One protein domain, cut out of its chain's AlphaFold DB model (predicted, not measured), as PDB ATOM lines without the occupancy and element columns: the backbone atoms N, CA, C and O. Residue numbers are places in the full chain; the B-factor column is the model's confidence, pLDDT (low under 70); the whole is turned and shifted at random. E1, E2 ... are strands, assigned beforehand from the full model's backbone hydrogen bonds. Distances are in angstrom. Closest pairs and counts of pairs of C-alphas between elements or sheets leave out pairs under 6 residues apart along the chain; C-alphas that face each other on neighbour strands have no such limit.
ATOM      1  N   VAL A  16     131.728 128.651 151.349       53.84
ATOM      2  CA  VAL A  16     131.247 128.196 150.043       53.84
ATOM      3  C   VAL A  16     130.628 126.816 150.239       53.84
ATOM      4  O   VAL A  16     131.269 125.919 150.791       53.84
ATOM      5  N   SER A  17     129.360 126.662 149.876       57.34
ATOM      6  CA  SER A  17     128.674 125.369 149.894       57.34
ATOM      7  C   SER A  17     128.169 125.032 148.506       57.34
ATOM      8  O   SER A  17     127.412 125.815 147.940       57.34
ATOM      9  N   ASP A  18     128.544 123.863 148.005       60.12
ATOM     10  CA  ASP A  18     128.124 123.391 146.690       60.12
ATOM     11  C   ASP A  18     126.834 122.583 146.795       60.12
ATOM     12  O   ASP A  18     126.656 121.775 147.712       60.12
ATOM     13  N   CYS A  19     125.940 122.800 145.840       56.19
ATOM     14  CA  CYS A  19     124.745 121.999 145.621       56.19
ATOM     15  C   CYS A  19     124.667 121.587 144.150       56.19
ATOM     16  O   CYS A  19     125.255 122.230 143.277       56.19
ATOM     17  N   VAL A  20     123.956 120.494 143.896       59.22
ATOM     18  CA  VAL A  20     123.623 120.043 142.548       59.22
ATOM     19  C   VAL A  20     122.120 120.200 142.401       59.22
ATOM     20  O   VAL A  20     121.374 119.730 143.257       59.22
ATOM     21  N   ASP A  21     121.699 120.896 141.355       55.91
ATOM     22  CA  ASP A  21     120.286 121.094 141.044       55.91
ATOM     23  C   ASP A  21     119.640 119.826 140.488       55.91
ATOM     24  O   ASP A  21     120.332 118.906 140.059       55.91
ATOM     25  N   GLU A  22     118.310 119.828 140.389       48.16
ATOM     26  CA  GLU A  22     117.532 118.772 139.724       48.16
ATOM     27  C   GLU A  22     117.976 118.533 138.266       48.16
ATOM     28  O   GLU A  22     117.948 117.404 137.783       48.16
ATOM     29  N   ASP A  23     118.500 119.570 137.600       56.69
ATOM     30  CA  ASP A  23     119.080 119.504 136.251       56.69
ATOM     31  C   ASP A  23     120.523 118.943 136.209       56.69
ATOM     32  O   ASP A  23     121.172 118.963 135.160       56.69
ATOM     33  N   GLY A  24     121.094 118.520 137.343       58.09
ATOM     34  CA  GLY A  24     122.476 118.033 137.440       58.09
ATOM     35  C   GLY A  24     123.550 119.128 137.362       58.09
ATOM     36  O   GLY A  24     124.735 118.831 137.208       58.09
ATOM     37  N   ARG A  25     123.163 120.407 137.450       67.50
ATOM     38  CA  ARG A  25     124.093 121.548 137.394       67.50
ATOM     39  C   ARG A  25     124.638 121.870 138.779       67.50
ATOM     40  O   ARG A  25     123.889 121.923 139.748       67.50
ATOM     41  N   HIS A  26     125.941 122.122 138.863       73.25
ATOM     42  CA  HIS A  26     126.593 122.511 140.110       73.25
ATOM     43  C   HIS A  26     126.434 124.019 140.352       73.25
ATOM     44  O   HIS A  26     126.857 124.838 139.528       73.25
ATOM     45  N   ARG A  27     125.860 124.387 141.501       78.44
ATOM     46  CA  ARG A  27     125.793 125.766 141.999       78.44
ATOM     47  C   ARG A  27     126.564 125.893 143.310       78.44
ATOM     48  O   ARG A  27     126.352 125.131 144.251       78.44
ATOM     49  N   CYS A  28     127.433 126.892 143.380       81.12
ATOM     50  CA  CYS A  28     128.184 127.265 144.570       81.12
ATOM     51  C   CYS A  28     127.459 128.410 145.287       81.12
ATOM     52  O   CYS A  28     127.248 129.484 144.716       81.12
ATOM     53  N   PHE A  29     127.112 128.219 146.555       82.94
ATOM     54  CA  PHE A  29     126.541 129.262 147.403       82.94
ATOM     55  C   PHE A  29     127.619 129.933 148.236       82.94
ATOM     56  O   PHE A  29     128.304 129.283 149.025       82.94
ATOM     57  N   VAL A  30     127.722 131.252 148.112       83.81
ATOM     58  CA  VAL A  30     128.577 132.080 148.958       83.81
ATOM     59  C   VAL A  30     127.743 132.587 150.124       83.81
ATOM     60  O   VAL A  30     126.859 133.431 149.950       83.81
ATOM     61  N   ASN A  31     128.029 132.074 151.318       79.75
ATOM     62  CA  ASN A  31     127.260 132.388 152.516       79.75
ATOM     63  C   ASN A  31     127.951 133.430 153.400       79.75
ATOM     64  O   ASN A  31     129.181 133.472 153.497       79.75
ATOM     65  N   ASP A  32     127.155 134.237 154.105       77.62
ATOM     66  CA  ASP A  32     127.668 135.081 155.185       77.62
ATOM     67  C   ASP A  32     127.981 134.272 156.461       77.62
ATOM     68  O   ASP A  32     127.768 133.060 156.550       77.62
ATOM     69  N   CYS A  33     128.483 134.947 157.498       70.19
ATOM     70  CA  CYS A  33     128.850 134.314 158.769       70.19
ATOM     71  C   CYS A  33     127.671 133.691 159.546       70.19
ATOM     72  O   CYS A  33     127.908 132.959 160.522       70.19
ATOM     73  N   ARG A  34     126.433 133.978 159.117       67.75
ATOM     74  CA  ARG A  34     125.169 133.459 159.650       67.75
ATOM     75  C   ARG A  34     124.559 132.367 158.767       67.75
ATOM     76  O   ARG A  34     123.573 131.767 159.170       67.75
ATOM     77  N   GLY A  35     125.165 132.069 157.618       75.00
ATOM     78  CA  GLY A  35     124.674 131.059 156.684       75.00
ATOM     79  C   GLY A  35     123.653 131.584 155.675       75.00
ATOM     80  O   GLY A  35     123.035 130.779 154.991       75.00
ATOM     81  N   ASN A  36     123.465 132.902 155.554       83.56
ATOM     82  CA  ASN A  36     122.582 133.459 154.529       83.56
ATOM     83  C   ASN A  36     123.277 133.434 153.169       83.56
ATOM     84  O   ASN A  36     124.406 133.920 153.052       83.56
ATOM     85  N   VAL A  37     122.582 132.964 152.134       87.38
ATOM     86  CA  VAL A  37     123.105 132.909 150.763       87.38
ATOM     87  C   VAL A  37     123.217 134.327 150.209       87.38
ATOM     88  O   VAL A  37     122.201 134.943 149.895       87.38
ATOM     89  N   ARG A  38     124.432 134.870 150.087       89.06
ATOM     90  CA  ARG A  38     124.686 136.234 149.580       89.06
ATOM     91  C   ARG A  38     124.885 136.271 148.075       89.06
ATOM     92  O   ARG A  38     124.444 137.220 147.434       89.06
ATOM     93  N   ALA A  39     125.526 135.249 147.525       89.00
ATOM     94  CA  ALA A  39     125.703 135.099 146.092       89.00
ATOM     95  C   ALA A  39     125.604 133.628 145.691       89.00
ATOM     96  O   ALA A  39     125.887 132.730 146.488       89.00
ATOM     97  N   VAL A  40     125.202 133.405 144.449       87.19
ATOM     98  CA  VAL A  40     125.117 132.097 143.809       87.19
ATOM     99  C   VAL A  40     125.974 132.158 142.564       87.19
ATOM    100  O   VAL A  40     125.797 133.051 141.735       87.19
ATOM    101  N   VAL A  41     126.894 131.214 142.439       87.12
ATOM    102  CA  VAL A  41     127.755 131.077 141.270       87.12
ATOM    103  C   VAL A  41     127.433 129.747 140.614       87.12
ATOM    104  O   VAL A  41     127.484 128.703 141.259       87.12
ATOM    105  N   ARG A  42     127.087 129.784 139.333       83.50
ATOM    106  CA  ARG A  42     126.922 128.589 138.515       83.50
ATOM    107  C   ARG A  42     128.283 128.112 138.046       83.50
ATOM    108  O   ARG A  42     129.066 128.918 137.553       83.50
ATOM    109  N   HIS A  43     128.526 126.812 138.141       81.50
ATOM    110  CA  HIS A  43     129.672 126.195 137.495       81.50
ATOM    111  C   HIS A  43     129.340 125.873 136.035       81.50
ATOM    112  O   HIS A  43     128.353 125.194 135.738       81.50
ATOM    113  N   ASN A  44     130.168 126.358 135.121       78.94
ATOM    114  CA  ASN A  44     130.035 126.120 133.693       78.94
ATOM    115  C   ASN A  44     130.764 124.835 133.281       78.94
ATOM    116  O   ASN A  44     131.623 124.315 133.996       78.94
ATOM    117  N   ALA A  45     130.432 124.317 132.097       74.25
ATOM    118  CA  ALA A  45     131.069 123.116 131.551       74.25
ATOM    119  C   ALA A  45     132.567 123.313 131.233       74.25
ATOM    120  O   ALA A  45     133.317 122.344 131.192       74.25
ATOM    121  N   ASP A  46     133.003 124.558 131.038       77.81
ATOM    122  CA  ASP A  46     134.393 124.942 130.762       77.81
ATOM    123  C   ASP A  46     135.260 125.087 132.032       77.81
ATOM    124  O   ASP A  46     136.432 125.447 131.943       77.81
ATOM    125  N   GLY A  47     134.705 124.809 133.217       71.62
ATOM    126  CA  GLY A  47     135.407 124.955 134.494       71.62
ATOM    127  C   GLY A  47     135.386 126.369 135.077       71.62
ATOM    128  O   GLY A  47     136.008 126.605 136.112       71.62
ATOM    129  N   THR A  48     134.694 127.318 134.441       80.00
ATOM    130  CA  THR A  48     134.538 128.685 134.955       80.00
ATOM    131  C   THR A  48     133.285 128.835 135.823       80.00
ATOM    132  O   THR A  48     132.369 128.014 135.781       80.00
ATOM    133  N   GLY A  49     133.242 129.891 136.640       82.44
ATOM    134  CA  GLY A  49     132.077 130.247 137.448       82.44
ATOM    135  C   GLY A  49     131.406 131.517 136.932       82.44
ATOM    136  O   GLY A  49     132.067 132.545 136.798       82.44
ATOM    137  N   THR A  50     130.095 131.482 136.695       85.62
ATOM    138  CA  THR A  50     129.308 132.674 136.341       85.62
ATOM    139  C   THR A  50     128.404 133.073 137.497       85.62
ATOM    140  O   THR A  50     127.722 132.235 138.085       85.62
ATOM    141  N   LEU A  51     128.388 134.366 137.830       86.38
ATOM    142  CA  LEU A  51     127.473 134.904 138.830       86.38
ATOM    143  C   LEU A  51     126.030 134.719 138.350       86.38
ATOM    144  O   LEU A  51     125.644 135.247 137.313       86.38
ATOM    145  N   GLU A  52     125.246 133.965 139.110       86.88
ATOM    146  CA  GLU A  52     123.857 133.661 138.775       86.88
ATOM    147  C   GLU A  52     122.900 134.595 139.509       86.88
ATOM    148  O   GLU A  52     121.941 135.103 138.932       86.88
ATOM    149  N   GLN A  53     123.161 134.830 140.796       89.25
ATOM    150  CA  GLN A  53     122.244 135.569 141.647       89.25
ATOM    151  C   GLN A  53     122.962 136.242 142.816       89.25
ATOM    152  O   GLN A  53     123.836 135.643 143.444       89.25
ATOM    153  N   VAL A  54     122.534 137.454 143.163       90.69
ATOM    154  CA  VAL A  54     122.974 138.193 144.352       90.69
ATOM    155  C   VAL A  54     121.771 138.470 145.241       90.69
ATOM    156  O   VAL A  54     120.718 138.897 144.772       90.69
ATOM    157  N   ASN A  55     121.924 138.231 146.543       90.12
ATOM    158  CA  ASN A  55     120.879 138.484 147.525       90.12
ATOM    159  C   ASN A  55     121.367 139.408 148.640       90.12
ATOM    160  O   ASN A  55     122.453 139.246 149.207       90.12
ATOM    161  N   SER A  56     120.499 140.342 149.009       90.06
ATOM    162  CA  SER A  56     120.625 141.167 150.203       90.06
ATOM    163  C   SER A  56     119.385 141.018 151.063       90.06
ATOM    164  O   SER A  56     118.276 140.954 150.545       90.06
ATOM    165  N   TYR A  57     119.578 140.985 152.378       88.88
ATOM    166  CA  TYR A  57     118.517 140.726 153.348       88.88
ATOM    167  C   TYR A  57     118.405 141.864 154.350       88.88
ATOM    168  O   TYR A  57     119.416 142.447 154.757       88.88
ATOM    169  N   TYR A  58     117.181 142.112 154.798       87.81
ATOM    170  CA  TYR A  58     116.915 142.826 156.030       87.81
ATOM    171  C   TYR A  58     117.389 141.985 157.227       87.81
ATOM    172  O   TYR A  58     117.575 140.771 157.102       87.81
ATOM    173  N   PRO A  59     117.552 142.593 158.414       82.31
ATOM    174  CA  PRO A  59     117.894 141.865 159.636       82.31
ATOM    175  C   PRO A  59     116.997 140.650 159.927       82.31
ATOM    176  O   PRO A  59     117.499 139.629 160.385       82.31
ATOM    177  N   GLY A  60     115.698 140.754 159.624       80.81
ATOM    178  CA  GLY A  60     114.712 139.676 159.755       80.81
ATOM    179  C   GLY A  60     114.674 138.692 158.580       80.81
ATOM    180  O   GLY A  60     113.725 137.939 158.450       80.81
ATOM    181  N   GLY A  61     115.647 138.695 157.671       87.31
ATOM    182  CA  GLY A  61     115.718 137.698 156.597       87.31
ATOM    183  C   GLY A  61     114.807 137.936 155.391       87.31
ATOM    184  O   GLY A  61     114.897 137.191 154.413       87.31
ATOM    185  N   MET A  62     113.999 139.000 155.398       88.06
ATOM    186  CA  MET A  62     113.271 139.438 154.208       88.06
ATOM    187  C   MET A  62     114.268 139.891 153.128       88.06
ATOM    188  O   MET A  62     115.155 140.699 153.432       88.06
ATOM    189  N   PRO A  63     114.176 139.391 151.884       87.56
ATOM    190  CA  PRO A  63     115.029 139.858 150.798       87.56
ATOM    191  C   PRO A  63     114.763 141.342 150.496       87.56
ATOM    192  O   PRO A  63     113.646 141.724 150.171       87.56
ATOM    193  N   VAL A  64     115.799 142.173 150.610       87.38
ATOM    194  CA  VAL A  64     115.805 143.583 150.170       87.38
ATOM    195  C   VAL A  64     115.962 143.637 148.657       87.38
ATOM    196  O   VAL A  64     115.289 144.387 147.963       87.38
ATOM    197  N   LEU A  65     116.908 142.841 148.166       86.00
ATOM    198  CA  LEU A  65     117.267 142.754 146.768       86.00
ATOM    199  C   LEU A  65     117.539 141.289 146.470       86.00
ATOM    200  O   LEU A  65     118.341 140.648 147.154       86.00
ATOM    201  N   THR A  66     116.896 140.794 145.425       86.75
ATOM    202  CA  THR A  66     117.282 139.564 144.756       86.75
ATOM    203  C   THR A  66     117.506 139.919 143.300       86.75
ATOM    204  O   THR A  66     116.556 140.142 142.559       86.75
ATOM    205  N   GLU A  67     118.773 140.001 142.916       88.06
ATOM    206  CA  GLU A  67     119.174 140.255 141.541       88.06
ATOM    207  C   GLU A  67     119.533 138.918 140.903       88.06
ATOM    208  O   GLU A  67     120.492 138.266 141.315       88.06
ATOM    209  N   VAL A  68     118.718 138.482 139.943       85.56
ATOM    210  CA  VAL A  68     118.988 137.291 139.136       85.56
ATOM    211  C   VAL A  68     119.659 137.764 137.857       85.56
ATOM    212  O   VAL A  68     119.047 138.449 137.044       85.56
ATOM    213  N   VAL A  69     120.933 137.421 137.714       80.56
ATOM    214  CA  VAL A  69     121.773 137.802 136.574       80.56
ATOM    215  C   VAL A  69     121.611 136.790 135.437       80.56
ATOM    216  O   VAL A  69     121.658 137.156 134.265       80.56
ATOM    217  N   TYR A  70     121.395 135.512 135.771       67.69
ATOM    218  CA  TYR A  70     121.262 134.429 134.799       67.69
ATOM    219  C   TYR A  70     120.338 133.310 135.319       67.69
ATOM    220  O   TYR A  70     120.326 133.016 136.509       67.69
ATOM    221  N   GLY A  71     119.576 132.644 134.439       68.56
ATOM    222  CA  GLY A  71     118.677 131.537 134.812       68.56
ATOM    223  C   GLY A  71     117.366 131.950 135.509       68.56
ATOM    224  O   GLY A  71     117.007 133.122 135.542       68.56
ATOM    225  N   GLY A  72     116.625 130.967 136.040       70.81
ATOM    226  CA  GLY A  72     115.304 131.157 136.674       70.81
ATOM    227  C   GLY A  72     115.331 131.586 138.148       70.81
ATOM    228  O   GLY A  72     114.277 131.697 138.767       70.81
ATOM    229  N   GLY A  73     116.520 131.832 138.710       73.62
ATOM    230  CA  GLY A  73     116.715 132.069 140.141       73.62
ATOM    231  C   GLY A  73     116.563 130.790 140.974       73.62
ATOM    232  O   GLY A  73     115.823 129.876 140.628       73.62
ATOM    233  N   GLN A  74     117.296 130.708 142.081       81.56
ATOM    234  CA  GLN A  74     117.194 129.589 143.028       81.56
ATOM    235  C   GLN A  74     116.370 129.994 144.263       81.56
ATOM    236  O   GLN A  74     116.319 131.192 144.561       81.56
ATOM    237  N   PRO A  75     115.733 129.065 144.998       84.81
ATOM    238  CA  PRO A  75     114.834 129.411 146.106       84.81
ATOM    239  C   PRO A  75     115.503 129.484 147.499       84.81
ATOM    240  O   PRO A  75     115.000 130.183 148.373       84.81
ATOM    241  N   TYR A  76     116.679 128.891 147.718       84.56
ATOM    242  CA  TYR A  76     117.471 129.002 148.954       84.56
ATOM    243  C   TYR A  76     117.972 130.429 149.252       84.56
ATOM    244  O   TYR A  76     118.591 131.103 148.417       84.56
ATOM    245  N   LYS A  77     117.722 130.929 150.464       87.12
ATOM    246  CA  LYS A  77     118.022 132.322 150.841       87.12
ATOM    247  C   LYS A  77     118.542 132.451 152.275       87.12
ATOM    248  O   LYS A  77     119.731 132.245 152.536       87.12
ATOM    249  N   TYR A  78     117.673 132.863 153.194       86.50
ATOM    250  CA  TYR A  78     118.000 133.168 154.578       86.50
ATOM    251  C   TYR A  78     118.263 131.879 155.363       86.50
ATOM    252  O   TYR A  78     117.547 130.893 155.206       86.50
ATOM    253  N   GLY A  79     119.341 131.847 156.149       78.12
ATOM    254  CA  GLY A  79     119.774 130.658 156.894       78.12
ATOM    255  C   GLY A  79     120.077 129.422 156.032       78.12
ATOM    256  O   GLY A  79     120.167 128.319 156.569       78.12
ATOM    257  N   GLY A  80     120.194 129.583 154.707       78.69
ATOM    258  CA  GLY A  80     120.308 128.475 153.756       78.69
ATOM    259  C   GLY A  80     119.017 127.667 153.589       78.69
ATOM    260  O   GLY A  80     119.080 126.547 153.091       78.69
ATOM    261  N   LYS A  81     117.868 128.202 154.021       82.88
ATOM    262  CA  LYS A  81     116.549 127.585 153.851       82.88
ATOM    263  C   LYS A  81     115.874 128.062 152.580       82.88
ATOM    264  O   LYS A  81     116.180 129.140 152.059       82.88
TER     265      LYS A  81
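This is residues 16 to 81 of the 294 residues of an uncharacterized protein of Porphyromonadaceae bacterium (UniProt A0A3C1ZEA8). A single curled and twisted sheet of five strands makes the body, a wall folded back and forth hairpin after hairpin from E1 to E5. After E5 the last stretch, residues 69 to 81, turns back over one face of this sheet, and the other face is bare. The printed part has 66 residues with five named strands and no named helix; along the chain and across the sheet alike the order is E1, E2, E3, E4, E5, antiparallel throughout, and the class is all strand. The whole is compact, with a radius of gyration of the C-alphas of 11.6 A, and elongated in outline, spanning 37 by 20 by 20 A.

The sheet is a meander, each strand the antiparallel neighbour of the one before. Inner strand E3, residues 37 to 43, and inner strand E4, residues 49 to 57, form a hairpin at 167 degrees between their directions; N 40 and O 53 are 2.8 A apart, within hydrogen-bond range. E4 bends by 52 degrees at residue 52. On one side of E3 comes the inner strand E2, residues 26 to 31, a hairpin with E3 at 156 degrees, where N 28 and O 41 are 2.8 A apart. E2 also forms a hairpin with the edge strand E1, residues 16 to 20, at 150 degrees; N 19 and O 27 are 2.9 A apart. At the other edge, E5, residues 63 to 68, forms a hairpin with E4 at 163 degrees, and N 54 and O 67 are 2.9 A apart. E1 is apart from E4 and from E5, and E2 is apart from E5. From edge to edge the strands' lines turn by 58 degrees and the way across the sheet turns by 51 degrees.

E4 is the longest strand, nine residues and 23.4 A from first to last C-alpha, beginning at C-alpha 49, (132.077, 130.247, 137.448). E3 measures 16.3 A, E2 15.9 A, E1 13.4 A and E5 12.6 A. E1 begins at C-alpha 16, (131.247, 128.196, 150.043), and E5 ends at C-alpha 68, (118.988, 137.291, 139.136).

The C-alphas farthest apart, those of Asp 46 and Gly 60, are 38.0 A from each other. The printed part has no cut, and the four links between strands are tight, five residues each. Residues 69 to 81 hold no named element; their C-alphas lie 7 to 12 A from the mean of all C-alphas. The mean pLDDT of the printed part is 78.4, and residues 16 to 25, residue 34 and residues 70 to 71 are under 70.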